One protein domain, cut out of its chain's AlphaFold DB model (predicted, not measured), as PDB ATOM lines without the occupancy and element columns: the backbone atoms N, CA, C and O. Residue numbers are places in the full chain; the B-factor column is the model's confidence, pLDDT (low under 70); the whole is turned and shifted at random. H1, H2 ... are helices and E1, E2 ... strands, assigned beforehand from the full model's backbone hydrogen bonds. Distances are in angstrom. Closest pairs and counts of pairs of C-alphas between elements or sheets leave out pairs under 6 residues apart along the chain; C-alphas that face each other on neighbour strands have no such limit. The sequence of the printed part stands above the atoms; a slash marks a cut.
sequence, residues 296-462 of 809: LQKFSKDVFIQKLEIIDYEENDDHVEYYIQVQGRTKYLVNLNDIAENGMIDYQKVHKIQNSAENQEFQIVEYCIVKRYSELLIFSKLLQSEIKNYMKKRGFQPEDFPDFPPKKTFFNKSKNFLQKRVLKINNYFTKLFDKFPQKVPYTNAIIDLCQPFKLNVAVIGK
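AT A GLANCE: This is residues 296 to 462 of the 809 residues of a protein of Stylonychia lemnae (UniProt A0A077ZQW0). What shape is this? A twisted wall of three antiparallel strands, in the order E1 - E2 - E3, curls round the short helix H5, while the long helix H4 covers E1 on the same face and long H3 runs on from E3 and packs on H5. What is it made of? The printed part has 167 residues, with five named helices and three named strands ordered H1 E1 E2 H2 E3 H3 H4 H5. It is mixed, helices and strands, and compact, with a radius of gyration of the C-alphas of 17.2 A and spans of 53 by 46 by 28 A.

HOW THE PARTS SIT: How does the sheet form? H1, residues 296 to 302, is only just on it, with 5 pairs of C-alphas within 10 A, and only grazes it. E1, residues 303 to 315, makes an antiparallel hairpin with E2, residues 320 to 330, N 309 and O 325 lying within hydrogen-bond range at 3.0 A. E2 is also antiparallel to E3, residues 363 to 372, with N 324 and O 369 at 2.8 A; H2, residues 336 to 340, is not on the sheet. What is on it? H4, residues 416 to 435, and H5, residues 444 to 450, share one face, making two layers, helices over a sheet; H4 runs along E1 at a height over the sheet of 9.6 A, the closest C-alphas being those of Glu 309 and Asn 426, 5.7 A apart. H3, residues 373 to 394, touches H5 with residues 379 to 386 alone, closest at the C-alphas of Leu 383 and Ala 445, 5.4 A. Every O i to N i+4 pair is within hydrogen-bond range in H2, H4 and H5, 16 of 18 in H3, and 1 of 3 in H1, beside 3 of 4 O i to N i+3 pairs.

IN THESE COORDINATES: Where are the anchors? H1 begins at C-alpha 296 (14.280, -48.510, -36.431), and H5 ends at C-alpha 450 (24.540, -49.397, -27.440). How long are the longer elements? E1 measures 30.9 A, E2 30.0 A, E3 28.2 A, H3 30.1 A and H4 28.5 A.

THE WHOLE: How large is it? The two farthest C-alphas, of Ala 357 and Asn 412, are 54.7 A apart. Is it continuous and confident? The printed part has no cut, and the links H2 to E3 and H3 to H4 are long. The pLDDT is under 70 at residues 296 to 300, 333 to 360, 409 to 413 and 453 to 462.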
ATOM      1  N   LEU A 296      12.844 -48.558 -36.739       42.78
ATOM      2  CA  LEU A 296      14.280 -48.510 -36.431       42.78
ATOM      3  C   LEU A 296      14.995 -47.306 -37.077       42.78
ATOM      4  O   LEU A 296      15.847 -46.687 -36.451       42.78
ATOM      5  N   GLN A 297      14.614 -46.932 -38.305       52.16
ATOM      6  CA  GLN A 297      15.133 -45.737 -38.988       52.16
ATOM      7  C   GLN A 297      14.627 -44.423 -38.384       52.16
ATOM      8  O   GLN A 297      15.214 -43.373 -38.640       52.16
ATOM      9  N   LYS A 298      13.514 -44.453 -37.642       54.78
ATOM     10  CA  LYS A 298      13.059 -43.297 -36.861       54.78
ATOM     11  C   LYS A 298      13.874 -43.183 -35.572       54.78
ATOM     12  O   LYS A 298      14.421 -42.121 -35.317       54.78
ATOM     13  N   PHE A 299      14.085 -44.297 -34.865       53.56
ATOM     14  CA  PHE A 299      14.941 -44.347 -33.670       53.56
ATOM     15  C   PHE A 299      16.371 -43.844 -33.924       53.56
ATOM     16  O   PHE A 299      16.934 -43.151 -33.082       53.56
ATOM     17  N   SER A 300      16.947 -44.127 -35.098       60.47
ATOM     18  CA  SER A 300      18.309 -43.684 -35.434       60.47
ATOM     19  C   SER A 300      18.465 -42.185 -35.684       60.47
ATOM     20  O   SER A 300      19.591 -41.692 -35.717       60.47
ATOM     21  N   LYS A 301      17.366 -41.442 -35.861       71.06
ATOM     22  CA  LYS A 301      17.419 -39.980 -36.001       71.06
ATOM     23  C   LYS A 301      17.438 -39.247 -34.666       71.06
ATOM     24  O   LYS A 301      17.911 -38.117 -34.613       71.06
ATOM     25  N   ASP A 302      16.950 -39.898 -33.619       82.00
ATOM     26  CA  ASP A 302      16.612 -39.247 -32.356       82.00
ATOM     27  C   ASP A 302      17.489 -39.723 -31.191       82.00
ATOM     28  O   ASP A 302      17.314 -39.268 -30.059       82.00
ATOM     29  N   VAL A 303      18.418 -40.647 -31.456       84.44
ATOM     30  CA  VAL A 303      19.445 -41.110 -30.521       84.44
ATOM     31  C   VAL A 303      20.810 -40.809 -31.125       84.44
ATOM     32  O   VAL A 303      21.145 -41.284 -32.208       84.44
ATOM     33  N   PHE A 304      21.596 -40.020 -30.407       91.00
ATOM     34  CA  PHE A 304      22.938 -39.606 -30.784       91.00
ATOM     35  C   PHE A 304      23.919 -40.105 -29.731       91.00
ATOM     36  O   PHE A 304      23.847 -39.676 -28.586       91.00
ATOM     37  N   ILE A 305      24.839 -41.000 -30.082       95.31
ATOM     38  CA  ILE A 305      25.875 -41.440 -29.138       95.31
ATOM     39  C   ILE A 305      27.063 -40.481 -29.223       95.31
ATOM     40  O   ILE A 305      27.663 -40.336 -30.282       95.31
ATOM     41  N   GLN A 306      27.389 -39.820 -28.116       95.50
ATOM     42  CA  GLN A 306      28.444 -38.810 -28.036       95.50
ATOM     43  C   GLN A 306      29.799 -39.417 -27.648       95.50
ATOM     44  O   GLN A 306      30.819 -39.023 -28.209       95.50
ATOM     45  N   LYS A 307      29.820 -40.358 -26.697       96.94
ATOM     46  CA  LYS A 307      31.056 -40.959 -26.180       96.94
ATOM     47  C   LYS A 307      30.835 -42.421 -25.791       96.94
ATOM     48  O   LYS A 307      29.776 -42.777 -25.273       96.94
ATOM     49  N   LEU A 308      31.853 -43.245 -26.038       97.81
ATOM     50  CA  LEU A 308      31.970 -44.615 -25.540       97.81
ATOM     51  C   LEU A 308      33.287 -44.759 -24.786       97.81
ATOM     52  O   LEU A 308      34.344 -44.430 -25.327       97.81
ATOM     53  N   GLU A 309      33.223 -45.277 -23.567       98.06
ATOM     54  CA  GLU A 309      34.399 -45.500 -22.730       98.06
ATOM     55  C   GLU A 309      34.226 -46.779 -21.917       98.06
ATOM     56  O   GLU A 309      33.211 -46.969 -21.259       98.06
ATOM     57  N   ILE A 310      35.202 -47.682 -21.961       98.06
ATOM     58  CA  ILE A 310      35.252 -48.807 -21.029       98.06
ATOM     59  C   ILE A 310      35.706 -48.269 -19.679       98.06
ATOM     60  O   ILE A 310      36.838 -47.792 -19.566       98.06
ATOM     61  N   ILE A 311      34.828 -48.391 -18.689       97.62
ATOM     62  CA  ILE A 311      35.069 -47.979 -17.304       97.62
ATOM     63  C   ILE A 311      35.637 -49.111 -16.456       97.62
ATOM     64  O   ILE A 311      36.459 -48.859 -15.582       97.62
ATOM     65  N   ASP A 312      35.227 -50.352 -16.725       97.44
ATOM     66  CA  ASP A 312      35.632 -51.515 -15.939       97.44
ATOM     67  C   ASP A 312      35.565 -52.808 -16.768       97.44
ATOM     68  O   ASP A 312      35.063 -52.829 -17.901       97.44
ATOM     69  N   TYR A 313      36.078 -53.904 -16.220       97.00
ATOM     70  CA  TYR A 313      35.964 -55.235 -16.796       97.00
ATOM     71  C   TYR A 313      35.838 -56.308 -15.709       97.00
ATOM     72  O   TYR A 313      36.447 -56.220 -14.650       97.00
ATOM     73  N   GLU A 314      35.107 -57.376 -16.016       96.06
ATOM     74  CA  GLU A 314      34.965 -58.545 -15.145       96.06
ATOM     75  C   GLU A 314      35.472 -59.802 -15.854       96.06
ATOM     76  O   GLU A 314      35.112 -60.107 -16.999       96.06
ATOM     77  N   GLU A 315      36.366 -60.518 -15.176       94.62
ATOM     78  CA  GLU A 315      36.872 -61.813 -15.617       94.62
ATOM     79  C   GLU A 315      35.909 -62.915 -15.162       94.62
ATOM     80  O   GLU A 315      35.807 -63.211 -13.974       94.62
ATOM     81  N   ASN A 316      35.228 -63.543 -16.117       92.69
ATOM     82  CA  ASN A 316      34.489 -64.784 -15.909       92.69
ATOM     83  C   ASN A 316      35.364 -65.986 -16.300       92.69
ATOM     84  O   ASN A 316      36.327 -65.839 -17.056       92.69
ATOM     85  N   ASP A 317      34.987 -67.190 -15.849       87.88
ATOM     86  CA  ASP A 317      35.748 -68.435 -16.075       87.88
ATOM     87  C   ASP A 317      36.144 -68.656 -17.554       87.88
ATOM     88  O   ASP A 317      37.251 -69.112 -17.844       87.88
ATOM     89  N   ASP A 318      35.270 -68.275 -18.494       90.44
ATOM     90  CA  ASP A 318      35.436 -68.543 -19.930       90.44
ATOM     91  C   ASP A 318      35.689 -67.284 -20.785       90.44
ATOM     92  O   ASP A 318      36.087 -67.379 -21.956       90.44
ATOM     93  N   HIS A 319      35.432 -66.085 -20.255       92.19
ATOM     94  CA  HIS A 319      35.472 -64.843 -21.031       92.19
ATOM     95  C   HIS A 319      35.623 -63.598 -20.156       92.19
ATOM     96  O   HIS A 319      35.376 -63.618 -18.963       92.19
ATOM     97  N   VAL A 320      35.994 -62.480 -20.782       94.12
ATOM     98  CA  VAL A 320      36.045 -61.167 -20.121       94.12
ATOM     99  C   VAL A 320      34.907 -60.303 -20.640       94.12
ATOM    100  O   VAL A 320      34.726 -60.180 -21.863       94.12
ATOM    101  N   GLU A 321      34.166 -59.722 -19.710       96.81
ATOM    102  CA  GLU A 321      33.093 -58.762 -19.951       96.81
ATOM    103  C   GLU A 321      33.615 -57.347 -19.700       96.81
ATOM    104  O   GLU A 321      34.340 -57.111 -18.743       96.81
ATOM    105  N   TYR A 322      33.303 -56.416 -20.599       97.56
ATOM    106  CA  TYR A 322      33.727 -55.019 -20.525       97.56
ATOM    107  C   TYR A 322      32.502 -54.161 -20.239       97.56
ATOM    108  O   TYR A 322      31.523 -54.218 -20.994       97.56
ATOM    109  N   TYR A 323      32.584 -53.363 -19.182       97.31
ATOM    110  CA  TYR A 323      31.593 -52.371 -18.797       97.31
ATOM    111  C   TYR A 323      31.887 -51.081 -19.557       97.31
ATOM    112  O   TYR A 323      32.920 -50.447 -19.352       97.31
ATOM    113  N   ILE A 324      31.005 -50.731 -20.487       98.12
ATOM    114  CA  ILE A 324      31.143 -49.583 -21.380       98.12
ATOM    115  C   ILE A 324      30.128 -48.529 -20.960       98.12
ATOM    116  O   ILE A 324      28.923 -48.734 -21.087       98.12
ATOM    117  N   GLN A 325      30.628 -47.392 -20.503       97.31
ATOM    118  CA  GLN A 325      29.867 -46.173 -20.302       97.31
ATOM    119  C   GLN A 325      29.525 -45.570 -21.663       97.31
ATOM    120  O   GLN A 325      30.393 -45.310 -22.505       97.31
ATOM    121  N   VAL A 326      28.231 -45.384 -21.880       96.94
ATOM    122  CA  VAL A 326      27.650 -44.785 -23.071       96.94
ATOM    123  C   VAL A 326      27.088 -43.434 -22.677       96.94
ATOM    124  O   VAL A 326      26.149 -43.356 -21.887       96.94
ATOM    125  N   GLN A 327      27.637 -42.377 -23.265       95.94
ATOM    126  CA  GLN A 327      27.080 -41.037 -23.155       95.94
ATOM    127  C   GLN A 327      26.387 -40.707 -24.470       95.94
ATOM    128  O   GLN A 327      27.024 -40.665 -25.525       95.94
ATOM    129  N   GLY A 328      25.079 -40.491 -24.422       94.06
ATOM    130  CA  GLY A 328      24.268 -40.147 -25.580       94.06
ATOM    131  C   GLY A 328      23.391 -38.928 -25.339       94.06
ATOM    132  O   GLY A 328      23.257 -38.430 -24.226       94.06
ATOM    133  N   ARG A 329      22.781 -38.443 -26.414       91.62
ATOM    134  CA  ARG A 329      21.739 -37.427 -26.419       91.62
ATOM    135  C   ARG A 329      20.511 -38.010 -27.088       91.62
ATOM    136  O   ARG A 329      20.632 -38.653 -28.131       91.62
ATOM    137  N   THR A 330      19.338 -37.786 -26.519       87.38
ATOM    138  CA  THR A 330      18.089 -38.223 -27.143       87.38
ATOM    139  C   THR A 330      17.008 -37.157 -27.065       87.38
ATOM    140  O   THR A 330      16.936 -36.420 -26.083       87.38
ATOM    141  N   LYS A 331      16.202 -37.055 -28.133       81.62
ATOM    142  CA  LYS A 331      15.021 -36.173 -28.175       81.62
ATOM    143  C   LYS A 331      13.861 -36.714 -27.355       81.62
ATOM    144  O   LYS A 331      13.001 -35.955 -26.918       81.62
ATOM    145  N   TYR A 332      13.799 -38.029 -27.181       72.69
ATOM    146  CA  TYR A 332      12.743 -38.623 -26.387       72.69
ATOM    147  C   TYR A 332      13.053 -38.368 -24.918       72.69
ATOM    148  O   TYR A 332      14.150 -38.672 -24.452       72.69
ATOM    149  N   LEU A 333      12.062 -37.857 -24.187       53.66
ATOM    150  CA  LEU A 333      11.932 -38.105 -22.756       53.66
ATOM    151  C   LEU A 333      11.830 -39.620 -22.598       53.66
ATOM    152  O   LEU A 333      10.749 -40.202 -22.569       53.66
ATOM    153  N   VAL A 334      12.981 -40.281 -22.608       55.56
ATOM    154  CA  VAL A 334      13.082 -41.646 -22.144       55.56
ATOM    155  C   VAL A 334      12.613 -41.561 -20.706       55.56
ATOM    156  O   VAL A 334      13.165 -40.777 -19.935       55.56
ATOM    157  N   ASN A 335      11.553 -42.291 -20.363       51.91
ATOM    158  CA  ASN A 335      11.169 -42.430 -18.972       51.91
ATOM    159  C   ASN A 335      12.339 -43.147 -18.298       51.91
ATOM    160  O   ASN A 335      12.454 -44.369 -18.366       51.91
ATOM    161  N   LEU A 336      13.289 -42.373 -17.768       54.00
ATOM    162  CA  LEU A 336      14.512 -42.892 -17.165       54.00
ATOM    163  C   LEU A 336      14.164 -43.820 -16.001       54.00
ATOM    164  O   LEU A 336      14.953 -44.705 -15.696       54.00
ATOM    165  N   ASN A 337      12.948 -43.695 -15.464       47.31
ATOM    166  CA  ASN A 337      12.355 -44.625 -14.521       47.31
ATOM    167  C   ASN A 337      12.270 -46.050 -15.067       47.31
ATOM    168  O   ASN A 337      12.747 -46.955 -14.397       47.31
ATOM    169  N   ASP A 338      11.821 -46.260 -16.304       53.78
ATOM    170  CA  ASP A 338      11.722 -47.604 -16.890       53.78
ATOM    171  C   ASP A 338      13.111 -48.236 -17.106       53.78
ATOM    172  O   ASP A 338      13.270 -49.458 -17.079       53.78
ATOM    173  N   ILE A 339      14.151 -47.426 -17.341       55.94
ATOM    174  CA  ILE A 339      15.522 -47.931 -17.518       55.94
ATOM    175  C   ILE A 339      16.213 -48.147 -16.167       55.94
ATOM    176  O   ILE A 339      16.958 -49.116 -15.997       55.94
ATOM    177  N   ALA A 340      15.955 -47.279 -15.197       50.59
ATOM    178  CA  ALA A 340      16.540 -47.361 -13.872       50.59
ATOM    179  C   ALA A 340      15.870 -48.429 -12.988       50.59
ATOM    180  O   ALA A 340      16.570 -49.098 -12.234       50.59
ATOM    181  N   GLU A 341      14.570 -48.700 -13.158       50.97
ATOM    182  CA  GLU A 341      13.884 -49.859 -12.557       50.97
ATOM    183  C   GLU A 341      14.509 -51.195 -12.994       50.97
ATOM    184  O   GLU A 341      14.461 -52.183 -12.265       50.97
ATOM    185  N   ASN A 342      15.176 -51.219 -14.152       54.44
ATOM    186  CA  ASN A 342      15.930 -52.377 -14.634       54.44
ATOM    187  C   ASN A 342      17.379 -52.446 -14.102       54.44
ATOM    188  O   ASN A 342      18.138 -53.317 -14.532       54.44
ATOM    189  N   GLY A 343      17.787 -51.545 -13.198       48.38
ATOM    190  CA  GLY A 343      19.121 -51.530 -12.578       48.38
ATOM    191  C   GLY A 343      20.269 -51.168 -13.530       48.38
ATOM    192  O   GLY A 343      21.427 -51.443 -13.232       48.38
ATOM    193  N   MET A 344      19.959 -50.587 -14.694       48.12
ATOM    194  CA  MET A 344      20.929 -50.286 -15.759       48.12
ATOM    195  C   MET A 344      21.511 -48.863 -15.681       48.12
ATOM    196  O   MET A 344      22.467 -48.551 -16.394       48.12
ATOM    197  N   ILE A 345      20.926 -47.994 -14.853       50.84
ATOM    198  CA  ILE A 345      21.337 -46.597 -14.671       50.84
ATOM    199  C   ILE A 345      21.395 -46.295 -13.174       50.84
ATOM    200  O   ILE A 345      20.455 -46.593 -12.440       50.84
ATOM    201  N   ASP A 346      22.488 -45.671 -12.744       47.75
ATOM    202  CA  ASP A 346      22.601 -45.058 -11.424       47.75
ATOM    203  C   ASP A 346      21.894 -43.692 -11.446       47.75
ATOM    204  O   ASP A 346      22.349 -42.750 -12.101       47.75
ATOM    205  N   TYR A 347      20.752 -43.592 -10.758       42.91
ATOM    206  CA  TYR A 347      19.928 -42.378 -10.711       42.91
ATOM    207  C   TYR A 347      20.698 -41.141 -10.244       42.91
ATOM    208  O   TYR A 347      20.370 -40.033 -10.669       42.91
ATOM    209  N   GLN A 348      21.720 -41.311  -9.398       44.22
ATOM    210  CA  GLN A 348      22.476 -40.189  -8.838       44.22
ATOM    211  C   GLN A 348      23.304 -39.444  -9.896       44.22
ATOM    212  O   GLN A 348      23.660 -38.286  -9.689       44.22
ATOM    213  N   LYS A 349      23.570 -40.073 -11.049       47.91
ATOM    214  CA  LYS A 349      24.352 -39.494 -12.157       47.91
ATOM    215  C   LYS A 349      23.500 -38.930 -13.292       47.91
ATOM    216  O   LYS A 349      24.039 -38.380 -14.252       47.91
ATOM    217  N   VAL A 350      22.172 -39.009 -13.194       48.38
ATOM    218  CA  VAL A 350      21.280 -38.334 -14.142       48.38
ATOM    219  C   VAL A 350      21.308 -36.837 -13.835       48.38
ATOM    220  O   VAL A 350      20.479 -36.308 -13.093       48.38
ATOM    221  N   HIS A 351      22.277 -36.127 -14.412       45.94
ATOM    222  CA  HIS A 351      22.310 -34.673 -14.368       45.94
ATOM    223  C   HIS A 351      21.111 -34.121 -15.151       45.94
ATOM    224  O   HIS A 351      21.160 -33.962 -16.372       45.94
ATOM    225  N   LYS A 352      20.024 -33.787 -14.446       46.31
ATOM    226  CA  LYS A 352      19.002 -32.871 -14.965       46.31
ATOM    227  C   LYS A 352      19.640 -31.491 -15.086       46.31
ATOM    228  O   LYS A 352      19.540 -30.666 -14.186       46.31
ATOM    229  N   ILE A 353      20.321 -31.244 -16.200       44.62
ATOM    230  CA  ILE A 353      20.760 -29.901 -16.572       44.62
ATOM    231  C   ILE A 353      19.495 -29.124 -16.961       44.62
ATOM    232  O   ILE A 353      19.089 -29.100 -18.120       44.62
ATOM    233  N   GLN A 354      18.829 -28.525 -15.973       42.06
ATOM    234  CA  GLN A 354      17.756 -27.545 -16.166       42.06
ATOM    235  C   GLN A 354      18.366 -26.181 -16.525       42.06
ATOM    236  O   GLN A 354      18.176 -25.204 -15.811       42.06
ATOM    237  N   ASN A 355      19.124 -26.095 -17.621       39.00
ATOM    238  CA  ASN A 355      19.631 -24.806 -18.091       39.00
ATOM    239  C   ASN A 355      18.783 -24.301 -19.261       39.00
ATOM    240  O   ASN A 355      18.791 -24.898 -20.333       39.00
ATOM    241  N   SER A 356      18.116 -23.164 -19.031       39.72
ATOM    242  CA  SER A 356      17.521 -22.219 -19.998       39.72
ATOM    243  C   SER A 356      16.492 -22.769 -21.003       39.72
ATOM    244  O   SER A 356      16.754 -23.676 -21.788       39.72
ATOM    245  N   ALA A 357      15.315 -22.145 -21.015       50.78
ATOM    246  CA  ALA A 357      14.097 -22.553 -21.717       50.78
ATOM    247  C   ALA A 357      14.160 -22.607 -23.264       50.78
ATOM    248  O   ALA A 357      13.153 -22.936 -23.881       50.78
ATOM    249  N   GLU A 358      15.301 -22.345 -23.908       45.75
ATOM    250  CA  GLU A 358      15.379 -22.213 -25.375       45.75
ATOM    251  C   GLU A 358      16.192 -23.303 -26.100       45.75
ATOM    252  O   GLU A 358      16.143 -23.373 -27.321       45.75
ATOM    253  N   ASN A 359      16.869 -24.221 -25.393       48.62
ATOM    254  CA  ASN A 359      17.688 -25.279 -26.025       48.62
ATOM    255  C   ASN A 359      17.341 -26.718 -25.578       48.62
ATOM    256  O   ASN A 359      18.164 -27.629 -25.687       48.62
ATOM    257  N   GLN A 360      16.116 -26.959 -25.098       51.47
ATOM    258  CA  GLN A 360      15.664 -28.252 -24.552       51.47
ATOM    259  C   GLN A 360      15.345 -29.344 -25.600       51.47
ATOM    260  O   GLN A 360      14.483 -30.187 -25.365       51.47
ATOM    261  N   GLU A 361      16.003 -29.389 -26.763       72.62
ATOM    262  CA  GLU A 361      15.687 -30.459 -27.727       72.62
ATOM    263  C   GLU A 361      16.275 -31.826 -27.349       72.62
ATOM    264  O   GLU A 361      15.789 -32.840 -27.844       72.62
ATOM    265  N   PHE A 362      17.306 -31.894 -26.499       80.94
ATOM    266  CA  PHE A 362      17.993 -33.157 -26.223       80.94
ATOM    267  C   PHE A 362      18.362 -33.336 -24.753       80.94
ATOM    268  O   PHE A 362      19.058 -32.507 -24.168       80.94
ATOM    269  N   GLN A 363      17.980 -34.478 -24.187       86.12
ATOM    270  CA  GLN A 363      18.450 -34.922 -22.879       86.12
ATOM    271  C   GLN A 363      19.760 -35.687 -23.031       86.12
ATOM    272  O   GLN A 363      19.867 -36.574 -23.882       86.12
ATOM    273  N   ILE A 364      20.752 -35.343 -22.208       88.12
ATOM    274  CA  ILE A 364      21.978 -36.128 -22.075       88.12
ATOM    275  C   ILE A 364      21.641 -37.344 -21.215       88.12
ATOM    276  O   ILE A 364      21.156 -37.199 -20.095       88.12
ATOM    277  N   VAL A 365      21.883 -38.534 -21.751       91.38
ATOM    278  CA  VAL A 365      21.656 -39.805 -21.066       91.38
ATOM    279  C   VAL A 365      22.986 -40.523 -20.953       91.38
ATOM    280  O   VAL A 365      23.718 -40.662 -21.935       91.38
ATOM    281  N   GLU A 366      23.276 -40.991 -19.751       93.31
ATOM    282  CA  GLU A 366      24.453 -41.781 -19.446       93.31
ATOM    283  C   GLU A 366      24.023 -43.128 -18.874       93.31
ATOM    284  O   GLU A 366      23.179 -43.195 -17.982       93.31
ATOM    285  N   TYR A 367      24.555 -44.211 -19.432       94.06
ATOM    286  CA  TYR A 367      24.233 -45.571 -19.007       94.06
ATOM    287  C   TYR A 367      25.396 -46.517 -19.280       94.06
ATOM    288  O   TYR A 367      26.282 -46.216 -20.078       94.06
ATOM    289  N   CYS A 368      25.398 -47.676 -18.624       95.81
ATOM    290  CA  CYS A 368      26.429 -48.689 -18.814       95.81
ATOM    291  C   CYS A 368      25.882 -49.884 -19.604       95.81
ATOM    292  O   CYS A 368      24.776 -50.363 -19.355       95.81
ATOM    293  N   ILE A 369      26.673 -50.398 -20.545       96.31
ATOM    294  CA  ILE A 369      26.406 -51.657 -21.249       96.31
ATOM    295  C   ILE A 369      27.539 -52.644 -20.992       96.31
ATOM    296  O   ILE A 369      28.691 -52.254 -20.838       96.31
ATOM    297  N   VAL A 370      27.221 -53.935 -21.006       96.44
ATOM    298  CA  VAL A 370      28.210 -55.005 -20.852       96.44
ATOM    299  C   VAL A 370      28.392 -55.708 -22.189       96.44
ATOM    300  O   VAL A 370      27.407 -56.099 -22.826       96.44
ATOM    301  N   LYS A 371      29.639 -55.836 -22.651       97.19
ATOM    302  CA  LYS A 371      29.973 -56.501 -23.921       97.19
ATOM    303  C   LYS A 371      31.192 -57.383 -23.788       97.19
ATOM    304  O   LYS A 371      32.132 -57.066 -23.067       97.19
ATOM    305  N   ARG A 372      31.235 -58.458 -24.568       96.75
ATOM    306  CA  ARG A 372      32.439 -59.285 -24.707       96.75
ATOM    307  C   ARG A 372      33.359 -58.724 -25.780       96.75
ATOM    308  O   ARG A 372      32.922 -58.140 -26.769       96.75
ATOM    309  N   TYR A 373      34.650 -59.022 -25.666       96.12
ATOM    310  CA  TYR A 373      35.640 -58.610 -26.669       96.12
ATOM    311  C   TYR A 373      35.287 -59.065 -28.102       96.12
ATOM    312  O   TYR A 373      35.504 -58.331 -29.064       96.12
ATOM    313  N   SER A 374      34.714 -60.263 -28.265       95.62
ATOM    314  CA  SER A 374      34.261 -60.756 -29.574       95.62
ATOM    315  C   SER A 374      33.132 -59.917 -30.170       95.62
ATOM    316  O   SER A 374      33.088 -59.744 -31.383       95.62
ATOM    317  N   GLU A 375      32.239 -59.391 -29.334       96.31
ATOM    318  CA  GLU A 375      31.126 -58.540 -29.766       96.31
ATOM    319  C   GLU A 375      31.647 -57.173 -30.208       96.31
ATOM    320  O   GLU A 375      31.237 -56.682 -31.254       96.31
ATOM    321  N   LEU A 376      32.633 -56.623 -29.493       97.62
ATOM    322  CA  LEU A 376      33.320 -55.388 -29.887       97.62
ATOM    323  C   LEU A 376      34.081 -55.534 -31.211       97.62
ATOM    324  O   LEU A 376      34.061 -54.632 -32.047       97.62
ATOM    325  N   LEU A 377      34.693 -56.696 -31.448       96.69
ATOM    326  CA  LEU A 377      35.347 -56.994 -32.722       96.69
ATOM    327  C   LEU A 377      34.338 -57.097 -33.881       96.69
ATOM    328  O   LEU A 377      34.613 -56.613 -34.979       96.69
ATOM    329  N   ILE A 378      33.184 -57.737 -33.657       96.50
ATOM    330  CA  ILE A 378      32.107 -57.819 -34.657       96.50
ATOM    331  C   ILE A 378      31.566 -56.419 -34.952       96.50
ATOM    332  O   ILE A 378      31.455 -56.048 -36.120       96.50
ATOM    333  N   PHE A 379      31.306 -55.634 -33.907       97.38
ATOM    334  CA  PHE A 379      30.898 -54.237 -34.010       97.38
ATOM    335  C   PHE A 379      31.857 -53.427 -34.884       97.38
ATOM    336  O   PHE A 379      31.412 -52.782 -35.829       97.38
ATOM    337  N   SER A 380      33.166 -53.514 -34.633       97.69
ATOM    338  CA  SER A 380      34.166 -52.775 -35.409       97.69
ATOM    339  C   SER A 380      34.103 -53.101 -36.907       97.69
ATOM    340  O   SER A 380      34.112 -52.197 -37.744       97.69
ATOM    341  N   LYS A 381      33.942 -54.384 -37.259       96.94
ATOM    342  CA  LYS A 381      33.807 -54.821 -38.658       96.94
ATOM    343  C   LYS A 381      32.505 -54.345 -39.303       96.94
ATOM    344  O   LYS A 381      32.515 -53.925 -40.461       96.94
ATOM    345  N   LEU A 382      31.392 -54.409 -38.571       97.00
ATOM    346  CA  LEU A 382      30.100 -53.908 -39.047       97.00
ATOM    347  C   LEU A 382      30.169 -52.401 -39.290       97.00
ATOM    348  O   LEU A 382      29.806 -51.937 -40.371       97.00
ATOM    349  N   LEU A 383      30.735 -51.658 -38.342       97.25
ATOM    350  CA  LEU A 383      30.917 -50.220 -38.454       97.25
ATOM    351  C   LEU A 383      31.800 -49.843 -39.650       97.25
ATOM    352  O   LEU A 383      31.434 -48.961 -40.427       97.25
ATOM    353  N   GLN A 384      32.916 -50.549 -39.849       96.94
ATOM    354  CA  GLN A 384      33.786 -50.353 -41.010       96.94
ATOM    355  C   GLN A 384      33.015 -50.552 -42.326       96.94
ATOM    356  O   GLN A 384      33.176 -49.773 -43.267       96.94
ATOM    357  N   SER A 385      32.132 -51.555 -42.392       96.38
ATOM    358  CA  SER A 385      31.306 -51.812 -43.579       96.38
ATOM    359  C   SER A 385      30.268 -50.710 -43.843       96.38
ATOM    360  O   SER A 385      30.098 -50.303 -44.995       96.38
ATOM    361  N   GLU A 386      29.631 -50.168 -42.797       96.38
ATOM    362  CA  GLU A 386      28.648 -49.081 -42.915       96.38
ATOM    363  C   GLU A 386      29.301 -47.753 -43.317       96.38
ATOM    364  O   GLU A 386      28.753 -46.985 -44.116       96.38
ATOM    365  N   ILE A 387      30.493 -47.485 -42.783       96.56
ATOM    366  CA  ILE A 387      31.224 -46.238 -43.011       96.56
ATOM    367  C   ILE A 387      32.018 -46.269 -44.322       96.56
ATOM    368  O   ILE A 387      32.294 -45.207 -44.876       96.56
ATOM    369  N   LYS A 388      32.282 -47.440 -44.915       96.25
ATOM    370  CA  LYS A 388      33.021 -47.577 -46.186       96.25
ATOM    371  C   LYS A 388      32.512 -46.650 -47.298       96.25
ATOM    372  O   LYS A 388      33.296 -45.990 -47.978       96.25
ATOM    373  N   ASN A 389      31.192 -46.556 -47.468       94.06
ATOM    374  CA  ASN A 389      30.591 -45.675 -48.476       94.06
ATOM    375  C   ASN A 389      30.734 -44.189 -48.123       94.06
ATOM    376  O   ASN A 389      30.863 -43.356 -49.017       94.06
ATOM    377  N   TYR A 390      30.702 -43.850 -46.833       95.44
ATOM    378  CA  TYR A 390      30.947 -42.489 -46.358       95.44
ATOM    379  C   TYR A 390      32.411 -42.090 -46.582       95.44
ATOM    380  O   TYR A 390      32.662 -41.014 -47.120       95.44
ATOM    381  N   MET A 391      33.353 -42.988 -46.274       96.69
ATOM    382  CA  MET A 391      34.784 -42.798 -46.515       96.69
ATOM    383  C   MET A 391      35.074 -42.536 -47.989       96.69
ATOM    384  O   MET A 391      35.644 -41.501 -48.325       96.69
ATOM    385  N   LYS A 392      34.550 -43.392 -48.879       96.62
ATOM    386  CA  LYS A 392      34.712 -43.235 -50.330       96.62
ATOM    387  C   LYS A 392      34.173 -41.895 -50.846       96.62
ATOM    388  O   LYS A 392      34.778 -41.295 -51.725       96.62
ATOM    389  N   LYS A 393      33.046 -41.411 -50.306       96.88
ATOM    390  CA  LYS A 393      32.440 -40.129 -50.716       96.88
ATOM    391  C   LYS A 393      33.213 -38.902 -50.235       96.88
ATOM    392  O   LYS A 393      33.090 -37.848 -50.845       96.88
ATOM    393  N   ARG A 394      33.950 -39.017 -49.131       96.50
ATOM    394  CA  ARG A 394      34.714 -37.919 -48.521       96.50
ATOM    395  C   ARG A 394      36.210 -37.967 -48.850       96.50
ATOM    396  O   ARG A 394      36.933 -37.093 -48.396       96.50
ATOM    397  N   GLY A 395      36.655 -38.950 -49.638       96.19
ATOM    398  CA  GLY A 395      38.060 -39.108 -50.018       96.19
ATOM    399  C   GLY A 395      38.949 -39.697 -48.918       96.19
ATOM    400  O   GLY A 395      40.163 -39.576 -49.014       96.19
ATOM    401  N   PHE A 396      38.369 -40.327 -47.891       96.50
ATOM    402  CA  PHE A 396      39.143 -41.032 -46.868       96.50
ATOM    403  C   PHE A 396      39.683 -42.350 -47.423       96.50
ATOM    404  O   PHE A 396      38.936 -43.122 -48.041       96.50
ATOM    405  N   GLN A 397      40.957 -42.616 -47.159       96.06
ATOM    406  CA  GLN A 397      41.598 -43.878 -47.494       96.06
ATOM    407  C   GLN A 397      41.179 -44.964 -46.489       96.06
ATOM    408  O   GLN A 397      40.842 -44.646 -45.346       96.06
ATOM    409  N   PRO A 398      41.147 -46.253 -46.867       94.19
ATOM    410  CA  PRO A 398      40.799 -47.341 -45.948       94.19
ATOM    411  C   PRO A 398      41.621 -47.352 -44.650       94.19
ATOM    412  O   PRO A 398      41.078 -47.689 -43.597       94.19
ATOM    413  N   GLU A 399      42.886 -46.936 -44.721       95.31
ATOM    414  CA  GLU A 399      43.841 -46.838 -43.610       95.31
ATOM    415  C   GLU A 399      43.487 -45.718 -42.619       95.31
ATOM    416  O   GLU A 399      43.945 -45.714 -41.474       95.31
ATOM    417  N   ASP A 400      42.629 -44.775 -43.019       95.31
ATOM    418  CA  ASP A 400      42.142 -43.734 -42.119       95.31
ATOM    419  C   ASP A 400      41.190 -44.300 -41.063       95.31
ATOM    420  O   ASP A 400      41.038 -43.702 -39.993       95.31
ATOM    421  N   PHE A 401      40.562 -45.452 -41.315       97.44
ATOM    422  CA  PHE A 401      39.732 -46.105 -40.314       97.44
ATOM    423  C   PHE A 401      40.615 -46.668 -39.186       97.44
ATOM    424  O   PHE A 401      41.536 -47.428 -39.471       97.44
ATOM    425  N   PRO A 402      40.366 -46.328 -37.905       97.19
ATOM    426  CA  PRO A 402      41.174 -46.838 -36.802       97.19
ATOM    427  C   PRO A 402      41.196 -48.371 -36.773       97.19
ATOM    428  O   PRO A 402      40.150 -49.012 -36.867       97.19
ATOM    429  N   ASP A 403      42.373 -48.958 -36.577       96.62
ATOM    430  CA  ASP A 403      42.493 -50.405 -36.414       96.62
ATOM    431  C   ASP A 403      41.969 -50.854 -35.050       96.62
ATOM    432  O   ASP A 403      42.355 -50.334 -33.997       96.62
ATOM    433  N   PHE A 404      41.117 -51.879 -35.055       97.31
ATOM    434  CA  PHE A 404      40.686 -52.520 -33.820       97.31
ATOM    435  C   PHE A 404      41.815 -53.398 -33.262       97.31
ATOM    436  O   PHE A 404      42.410 -54.181 -34.012       97.31
ATOM    437  N   PRO A 405      42.120 -53.336 -31.950       95.00
ATOM    438  CA  PRO A 405      43.197 -54.130 -31.366       95.00
ATOM    439  C   PRO A 405      42.965 -55.626 -31.637       95.00
ATOM    440  O   PRO A 405      41.868 -56.099 -31.354       95.00
ATOM    441  N   PRO A 406      43.943 -56.393 -32.159       91.38
ATOM    442  CA  PRO A 406      43.731 -57.774 -32.607       91.38
ATOM    443  C   PRO A 406      43.651 -58.781 -31.449       91.38
ATOM    444  O   PRO A 406      44.260 -58.597 -30.403       91.38
ATOM    445  N   LYS A 407      42.959 -59.916 -31.646       86.88
ATOM    446  CA  LYS A 407      42.762 -60.935 -30.587       86.88
ATOM    447  C   LYS A 407      44.074 -61.581 -30.116       86.88
ATOM    448  O   LYS A 407      44.185 -61.962 -28.956       86.88
ATOM    449  N   LYS A 408      45.041 -61.743 -31.029       75.00
ATOM    450  CA  LYS A 408      46.252 -62.568 -30.843       75.00
ATOM    451  C   LYS A 408      47.384 -61.889 -30.076       75.00
ATOM    452  O   LYS A 408      48.248 -62.593 -29.570       75.00
ATOM    453  N   THR A 409      47.394 -60.567 -29.943       60.66
ATOM    454  CA  THR A 409      48.507 -59.811 -29.327       60.66
ATOM    455  C   THR A 409      48.645 -60.016 -27.812       60.66
ATOM    456  O   THR A 409      49.363 -59.285 -27.141       60.66
ATOM    457  N   PHE A 410      47.930 -60.986 -27.247       60.28
ATOM    458  CA  PHE A 410      47.324 -60.852 -25.935       60.28
ATOM    459  C   PHE A 410      47.256 -62.172 -25.141       60.28
ATOM    460  O   PHE A 410      46.549 -62.261 -24.145       60.28
ATOM    461  N   PHE A 411      47.989 -63.204 -25.569       56.47
ATOM    462  CA  PHE A 411      48.039 -64.505 -24.885       56.47
ATOM    463  C   PHE A 411      48.968 -64.541 -23.657       56.47
ATOM    464  O   PHE A 411      49.004 -65.546 -22.951       56.47
ATOM    465  N   ASN A 412      49.682 -63.451 -23.354       62.00
ATOM    466  CA  ASN A 412      50.457 -63.355 -22.119       62.00
ATOM    467  C   ASN A 412      49.541 -62.983 -20.946       62.00
ATOM    468  O   ASN A 412      49.076 -61.849 -20.854       62.00
ATOM    469  N   LYS A 413      49.324 -63.937 -20.029       65.88
ATOM    470  CA  LYS A 413      48.478 -63.842 -18.818       65.88
ATOM    471  C   LYS A 413      48.981 -62.851 -17.747       65.88
ATOM    472  O   LYS A 413      48.674 -63.003 -16.569       65.88
ATOM    473  N   SER A 414      49.796 -61.858 -18.097       79.69
ATOM    474  CA  SER A 414      50.237 -60.854 -17.120       79.69
ATOM    475  C   SER A 414      49.027 -60.065 -16.613       79.69
ATOM    476  O   SER A 414      48.217 -59.662 -17.436       79.69
ATOM    477  N   LYS A 415      48.912 -59.764 -15.314       77.94
ATOM    478  CA  LYS A 415      47.786 -58.971 -14.762       77.94
ATOM    479  C   LYS A 415      47.555 -57.632 -15.493       77.94
ATOM    480  O   LYS A 415      46.423 -57.211 -15.683       77.94
ATOM    481  N   ASN A 416      48.612 -57.030 -16.038       88.88
ATOM    482  CA  ASN A 416      48.548 -55.771 -16.800       88.88
ATOM    483  C   ASN A 416      47.984 -55.943 -18.225       88.88
ATOM    484  O   ASN A 416      47.922 -54.993 -19.008       88.88
ATOM    485  N   PHE A 417      47.629 -57.170 -18.599       89.56
ATOM    486  CA  PHE A 417      47.196 -57.526 -19.934       89.56
ATOM    487  C   PHE A 417      45.840 -56.888 -20.278       89.56
ATOM    488  O   PHE A 417      45.706 -56.216 -21.307       89.56
ATOM    489  N   LEU A 418      44.854 -57.052 -19.396       92.06
ATOM    490  CA  LEU A 418      43.508 -56.525 -19.612       92.06
ATOM    491  C   LEU A 418      43.481 -55.005 -19.559       92.06
ATOM    492  O   LEU A 418      42.909 -54.400 -20.457       92.06
ATOM    493  N   GLN A 419      44.220 -54.386 -18.636       94.38
ATOM    494  CA  GLN A 419      44.375 -52.929 -18.586       94.38
ATOM    495  C   GLN A 419      44.935 -52.359 -19.900       94.38
ATOM    496  O   GLN A 419      44.375 -51.421 -20.466       94.38
ATOM    497  N   LYS A 420      45.987 -52.973 -20.468       94.56
ATOM    498  CA  LYS A 420      46.523 -52.568 -21.784       94.56
ATOM    499  C   LYS A 420      45.505 -52.748 -22.909       94.56
ATOM    500  O   LYS A 420      45.508 -51.971 -23.864       94.56
ATOM    501  N   ARG A 421      44.663 -53.782 -22.842       94.12
ATOM    502  CA  ARG A 421      43.602 -54.003 -23.831       94.12
ATOM    503  C   ARG A 421      42.494 -52.958 -23.694       94.12
ATOM    504  O   ARG A 421      42.107 -52.405 -24.718       94.12
ATOM    505  N   VAL A 422      42.038 -52.665 -22.477       96.38
ATOM    506  CA  VAL A 422      41.055 -51.610 -22.179       96.38
ATOM    507  C   VAL A 422      41.544 -50.272 -22.720       96.38
ATOM    508  O   VAL A 422      40.853 -49.660 -23.528       96.38
ATOM    509  N   LEU A 423      42.789 -49.890 -22.418       96.88
ATOM    510  CA  LEU A 423      43.391 -48.654 -22.922       96.88
ATOM    511  C   LEU A 423      43.432 -48.602 -24.458       96.88
ATOM    512  O   LEU A 423      43.119 -47.579 -25.059       96.88
ATOM    513  N   LYS A 424      43.761 -49.717 -25.125       97.06
ATOM    514  CA  LYS A 424      43.736 -49.790 -26.596       97.06
ATOM    515  C   LYS A 424      42.325 -49.674 -27.178       97.06
ATOM    516  O   LYS A 424      42.182 -49.088 -28.246       97.06
ATOM    517  N   ILE A 425      41.313 -50.235 -26.518       97.88
ATOM    518  CA  ILE A 425      39.921 -50.141 -26.978       97.88
ATOM    519  C   ILE A 425      39.365 -48.731 -26.733       97.88
ATOM    520  O   ILE A 425      38.735 -48.180 -27.630       97.88
ATOM    521  N   ASN A 426      39.667 -48.102 -25.594       98.25
ATOM    522  CA  ASN A 426      39.287 -46.708 -25.343       98.25
ATOM    523  C   ASN A 426      39.942 -45.772 -26.363       98.25
ATOM    524  O   ASN A 426      39.245 -44.998 -27.012       98.25
ATOM    525  N   ASN A 427      41.239 -45.946 -26.638       98.06
ATOM    526  CA  ASN A 427      41.919 -45.209 -27.707       98.06
ATOM    527  C   ASN A 427      41.294 -45.451 -29.092       98.06
ATOM    528  O   ASN A 427      41.286 -44.547 -29.926       98.06
ATOM    529  N   TYR A 428      40.786 -46.659 -29.359       98.12
ATOM    530  CA  TYR A 428      40.041 -46.953 -30.584       98.12
ATOM    531  C   TYR A 428      38.728 -46.160 -30.640       98.12
ATOM    532  O   TYR A 428      38.462 -45.534 -31.664       98.12
ATOM    533  N   PHE A 429      37.942 -46.127 -29.556       98.12
ATOM    534  CA  PHE A 429      36.708 -45.340 -29.498       98.12
ATOM    535  C   PHE A 429      36.972 -43.844 -29.666       98.12
ATOM    536  O   PHE A 429      36.344 -43.229 -30.524       98.12
ATOM    537  N   THR A 430      37.939 -43.272 -28.948       97.81
ATOM    538  CA  THR A 430      38.301 -41.852 -29.080       97.81
ATOM    539  C   THR A 430      38.660 -41.508 -30.526       97.81
ATOM    540  O   THR A 430      38.004 -40.675 -31.143       97.81
ATOM    541  N   LYS A 431      39.592 -42.255 -31.139       98.00
ATOM    542  CA  LYS A 431      39.981 -42.042 -32.545       98.00
ATOM    543  C   LYS A 431      38.815 -42.196 -33.522       98.00
ATOM    544  O   LYS A 431      38.788 -41.527 -34.551       98.00
ATOM    545  N   LEU A 432      37.883 -43.101 -33.239       97.75
ATOM    546  CA  LEU A 432      36.719 -43.350 -34.081       97.75
ATOM    547  C   LEU A 432      35.748 -42.159 -34.068       97.75
ATOM    548  O   LEU A 432      35.306 -41.734 -35.138       97.75
ATOM    549  N   PHE A 433      35.439 -41.614 -32.887       97.12
ATOM    550  CA  PHE A 433      34.572 -40.439 -32.753       97.12
ATOM    551  C   PHE A 433      35.253 -39.159 -33.253       97.12
ATOM    552  O   PHE A 433      34.592 -38.362 -33.916       97.12
ATOM    553  N   ASP A 434      36.564 -39.011 -33.047       96.75
ATOM    554  CA  ASP A 434      37.330 -37.848 -33.515       96.75
ATOM    555  C   ASP A 434      37.448 -37.801 -35.044       96.75
ATOM    556  O   ASP A 434      37.291 -36.743 -35.654       96.75
ATOM    557  N   LYS A 435      37.700 -38.948 -35.694       96.81
ATOM    558  CA  LYS A 435      37.845 -39.003 -37.159       96.81
ATOM    559  C   LYS A 435      36.515 -38.908 -37.902       96.81
ATOM    560  O   LYS A 435      36.475 -38.398 -39.021       96.81
ATOM    561  N   PHE A 436      35.424 -39.405 -37.321       96.75
ATOM    562  CA  PHE A 436      34.131 -39.499 -38.010       96.75
ATOM    563  C   PHE A 436      32.949 -38.930 -37.198       96.75
ATOM    564  O   PHE A 436      31.886 -39.567 -37.144       96.75
ATOM    565  N   PRO A 437      33.053 -37.707 -36.643       95.94
ATOM    566  CA  PRO A 437      32.078 -37.159 -35.691       95.94
ATOM    567  C   PRO A 437      30.680 -36.990 -36.298       95.94
ATOM    568  O   PRO A 437      29.671 -37.073 -35.608       95.94
ATOM    569  N   GLN A 438      30.595 -36.795 -37.615       94.81
ATOM    570  CA  GLN A 438      29.324 -36.593 -38.314       94.81
ATOM    571  C   GLN A 438      28.588 -37.895 -38.643       94.81
ATOM    572  O   GLN A 438      27.387 -37.858 -38.909       94.81
ATOM    573  N   LYS A 439      29.292 -39.034 -38.715       94.69
ATOM    574  CA  LYS A 439      28.712 -40.286 -39.227       94.69
ATOM    575  C   LYS A 439      28.614 -41.370 -38.170       94.69
ATOM    576  O   LYS A 439      27.564 -41.998 -38.084       94.69
ATOM    577  N   VAL A 440      29.672 -41.565 -37.384       94.94
ATOM    578  CA  VAL A 440      29.777 -42.616 -36.359       94.94
ATOM    579  C   VAL A 440      28.595 -42.577 -35.380       94.94
ATOM    580  O   VAL A 440      27.889 -43.587 -35.323       94.94
ATOM    581  N   PRO A 441      28.255 -41.441 -34.738       95.00
ATOM    582  CA  PRO A 441      27.157 -41.371 -33.763       95.00
ATOM    583  C   PRO A 441      25.782 -41.859 -34.236       95.00
ATOM    584  O   PRO A 441      24.949 -42.216 -33.408       95.00
ATOM    585  N   TYR A 442      25.547 -41.864 -35.552       93.88
ATOM    586  CA  TYR A 442      24.257 -42.170 -36.180       93.88
ATOM    587  C   TYR A 442      24.260 -43.499 -36.951       93.88
ATOM    588  O   TYR A 442      23.334 -43.789 -37.711       93.88
ATOM    589  N   THR A 443      25.341 -44.276 -36.857       95.00
ATOM    590  CA  THR A 443      25.427 -45.588 -37.515       95.00
ATOM    591  C   THR A 443      24.553 -46.606 -36.797       95.00
ATOM    592  O   THR A 443      24.462 -46.602 -35.567       95.00
ATOM    593  N   ASN A 444      23.930 -47.509 -37.560       94.12
ATOM    594  CA  ASN A 444      23.110 -48.557 -36.957       94.12
ATOM    595  C   ASN A 444      23.997 -49.493 -36.136       94.12
ATOM    596  O   ASN A 444      23.597 -49.893 -35.053       94.12
ATOM    597  N   ALA A 445      25.234 -49.744 -36.579       95.44
ATOM    598  CA  ALA A 445      26.206 -50.515 -35.809       95.44
ATOM    599  C   ALA A 445      26.448 -49.949 -34.393       95.44
ATOM    600  O   ALA A 445      26.531 -50.724 -33.441       95.44
ATOM    601  N   ILE A 446      26.541 -48.620 -34.227       96.00
ATOM    602  CA  ILE A 446      26.683 -47.998 -32.897       96.00
ATOM    603  C   ILE A 446      25.398 -48.097 -32.097       96.00
ATOM    604  O   ILE A 446      25.448 -48.453 -30.921       96.00
ATOM    605  N   ILE A 447      24.257 -47.827 -32.722       93.50
ATOM    606  CA  ILE A 447      22.966 -47.905 -32.042       93.50
ATOM    607  C   ILE A 447      22.706 -49.339 -31.566       93.50
ATOM    608  O   ILE A 447      22.323 -49.534 -30.421       93.50
ATOM    609  N   ASP A 448      22.982 -50.347 -32.392       92.75
ATOM    610  CA  ASP A 448      22.812 -51.764 -32.061       92.75
ATOM    611  C   ASP A 448      23.821 -52.239 -31.004       92.75
ATOM    612  O   ASP A 448      23.494 -53.078 -30.161       92.75
ATOM    613  N   LEU A 449      25.046 -51.693 -31.001       95.12
ATOM    614  CA  LEU A 449      25.996 -51.935 -29.916       95.12
ATOM    615  C   LEU A 449      25.447 -51.389 -28.594       95.12
ATOM    616  O   LEU A 449      25.474 -52.104 -27.590       95.12
ATOM    617  N   CYS A 450      24.964 -50.146 -28.618       93.94
ATOM    618  CA  CYS A 450      24.540 -49.397 -27.440       93.94
ATOM    619  C   CYS A 450      23.133 -49.749 -26.968       93.94
ATOM    620  O   CYS A 450      22.785 -49.443 -25.834       93.94
ATOM    621  N   GLN A 451      22.326 -50.420 -27.792       88.00
ATOM    622  CA  GLN A 451      21.024 -50.892 -27.360       88.00
ATOM    623  C   GLN A 451      21.204 -51.761 -26.110       88.00
ATOM    624  O   GLN A 451      21.928 -52.768 -26.164       88.00
ATOM    625  N   PRO A 452      20.559 -51.394 -24.986       76.75
ATOM    626  CA  PRO A 452      20.552 -52.242 -23.812       76.75
ATOM    627  C   PRO A 452      19.953 -53.574 -24.256       76.75
ATOM    628  O   PRO A 452      18.811 -53.645 -24.719       76.75
ATOM    629  N   PHE A 453      20.766 -54.630 -24.231       51.50
ATOM    630  CA  PHE A 453      20.310 -55.944 -24.654       51.50
ATOM    631  C   PHE A 453      19.084 -56.286 -23.803       51.50
ATOM    632  O   PHE A 453      19.183 -56.374 -22.581       51.50
ATOM    633  N   LYS A 454      17.951 -56.597 -24.449       43.22
ATOM    634  CA  LYS A 454      16.771 -57.202 -23.794       43.22
ATOM    635  C   LYS A 454      17.110 -58.486 -23.005       43.22
ATOM    636  O   LYS A 454      16.250 -59.043 -22.336       43.22
ATOM    637  N   LEU A 455      18.348 -58.984 -23.105       31.52
ATOM    638  CA  LEU A 455      18.854 -60.183 -22.452       31.52
ATOM    639  C   LEU A 455      19.434 -59.987 -21.044       31.52
ATOM    640  O   LEU A 455      19.676 -61.011 -20.411       31.52
ATOM    641  N   ASN A 456      19.608 -58.781 -20.494       34.69
ATOM    642  CA  ASN A 456      20.175 -58.676 -19.134       34.69
ATOM    643  C   ASN A 456      19.216 -59.111 -18.004       34.69
ATOM    644  O   ASN A 456      19.676 -59.440 -16.919       34.69
ATOM    645  N   VAL A 457      17.920 -59.299 -18.285       30.81
ATOM    646  CA  VAL A 457      17.003 -60.034 -17.383       30.81
ATOM    647  C   VAL A 457      17.080 -61.557 -17.607       30.81
ATOM    648  O   VAL A 457      16.798 -62.351 -16.711       30.81
ATOM    649  N   ALA A 458      17.518 -62.007 -18.788       29.59
ATOM    650  CA  ALA A 458      17.561 -63.425 -19.152       29.59
ATOM    651  C   ALA A 458      18.913 -64.108 -18.869       29.59
ATOM    652  O   ALA A 458      18.943 -65.327 -18.703       29.59
ATOM    653  N   VAL A 459      20.026 -63.371 -18.777       31.50
ATOM    654  CA  VAL A 459      21.363 -63.959 -18.541       31.50
ATOM    655  C   VAL A 459      21.600 -64.335 -17.066       31.50
ATOM    656  O   VAL A 459      22.414 -65.210 -16.787       31.50
ATOM    657  N   ILE A 460      20.764 -63.864 -16.131       33.38
ATOM    658  CA  ILE A 460      20.677 -64.433 -14.765       33.38
ATOM    659  C   ILE A 460      19.850 -65.744 -14.738       33.38
ATOM    660  O   ILE A 460      19.867 -66.502 -13.762       33.38
ATOM    661  N   GLY A 461      19.171 -66.087 -15.835       31.28
ATOM    662  CA  GLY A 461      18.369 -67.299 -15.975       31.28
ATOM    663  C   GLY A 461      18.965 -68.289 -16.970       31.28
ATOM    664  O   GLY A 461      18.415 -68.475 -18.056       31.28
ATOM    665  N   LYS A 462      20.033 -69.015 -16.598       31.61
ATOM    666  CA  LYS A 462      20.372 -70.276 -17.289       31.61
ATOM    667  C   LYS A 462      19.096 -71.129 -17.358       31.61
ATOM    668  O   LYS A 462      18.565 -71.513 -16.312       31.61
TER     669      LYS A 462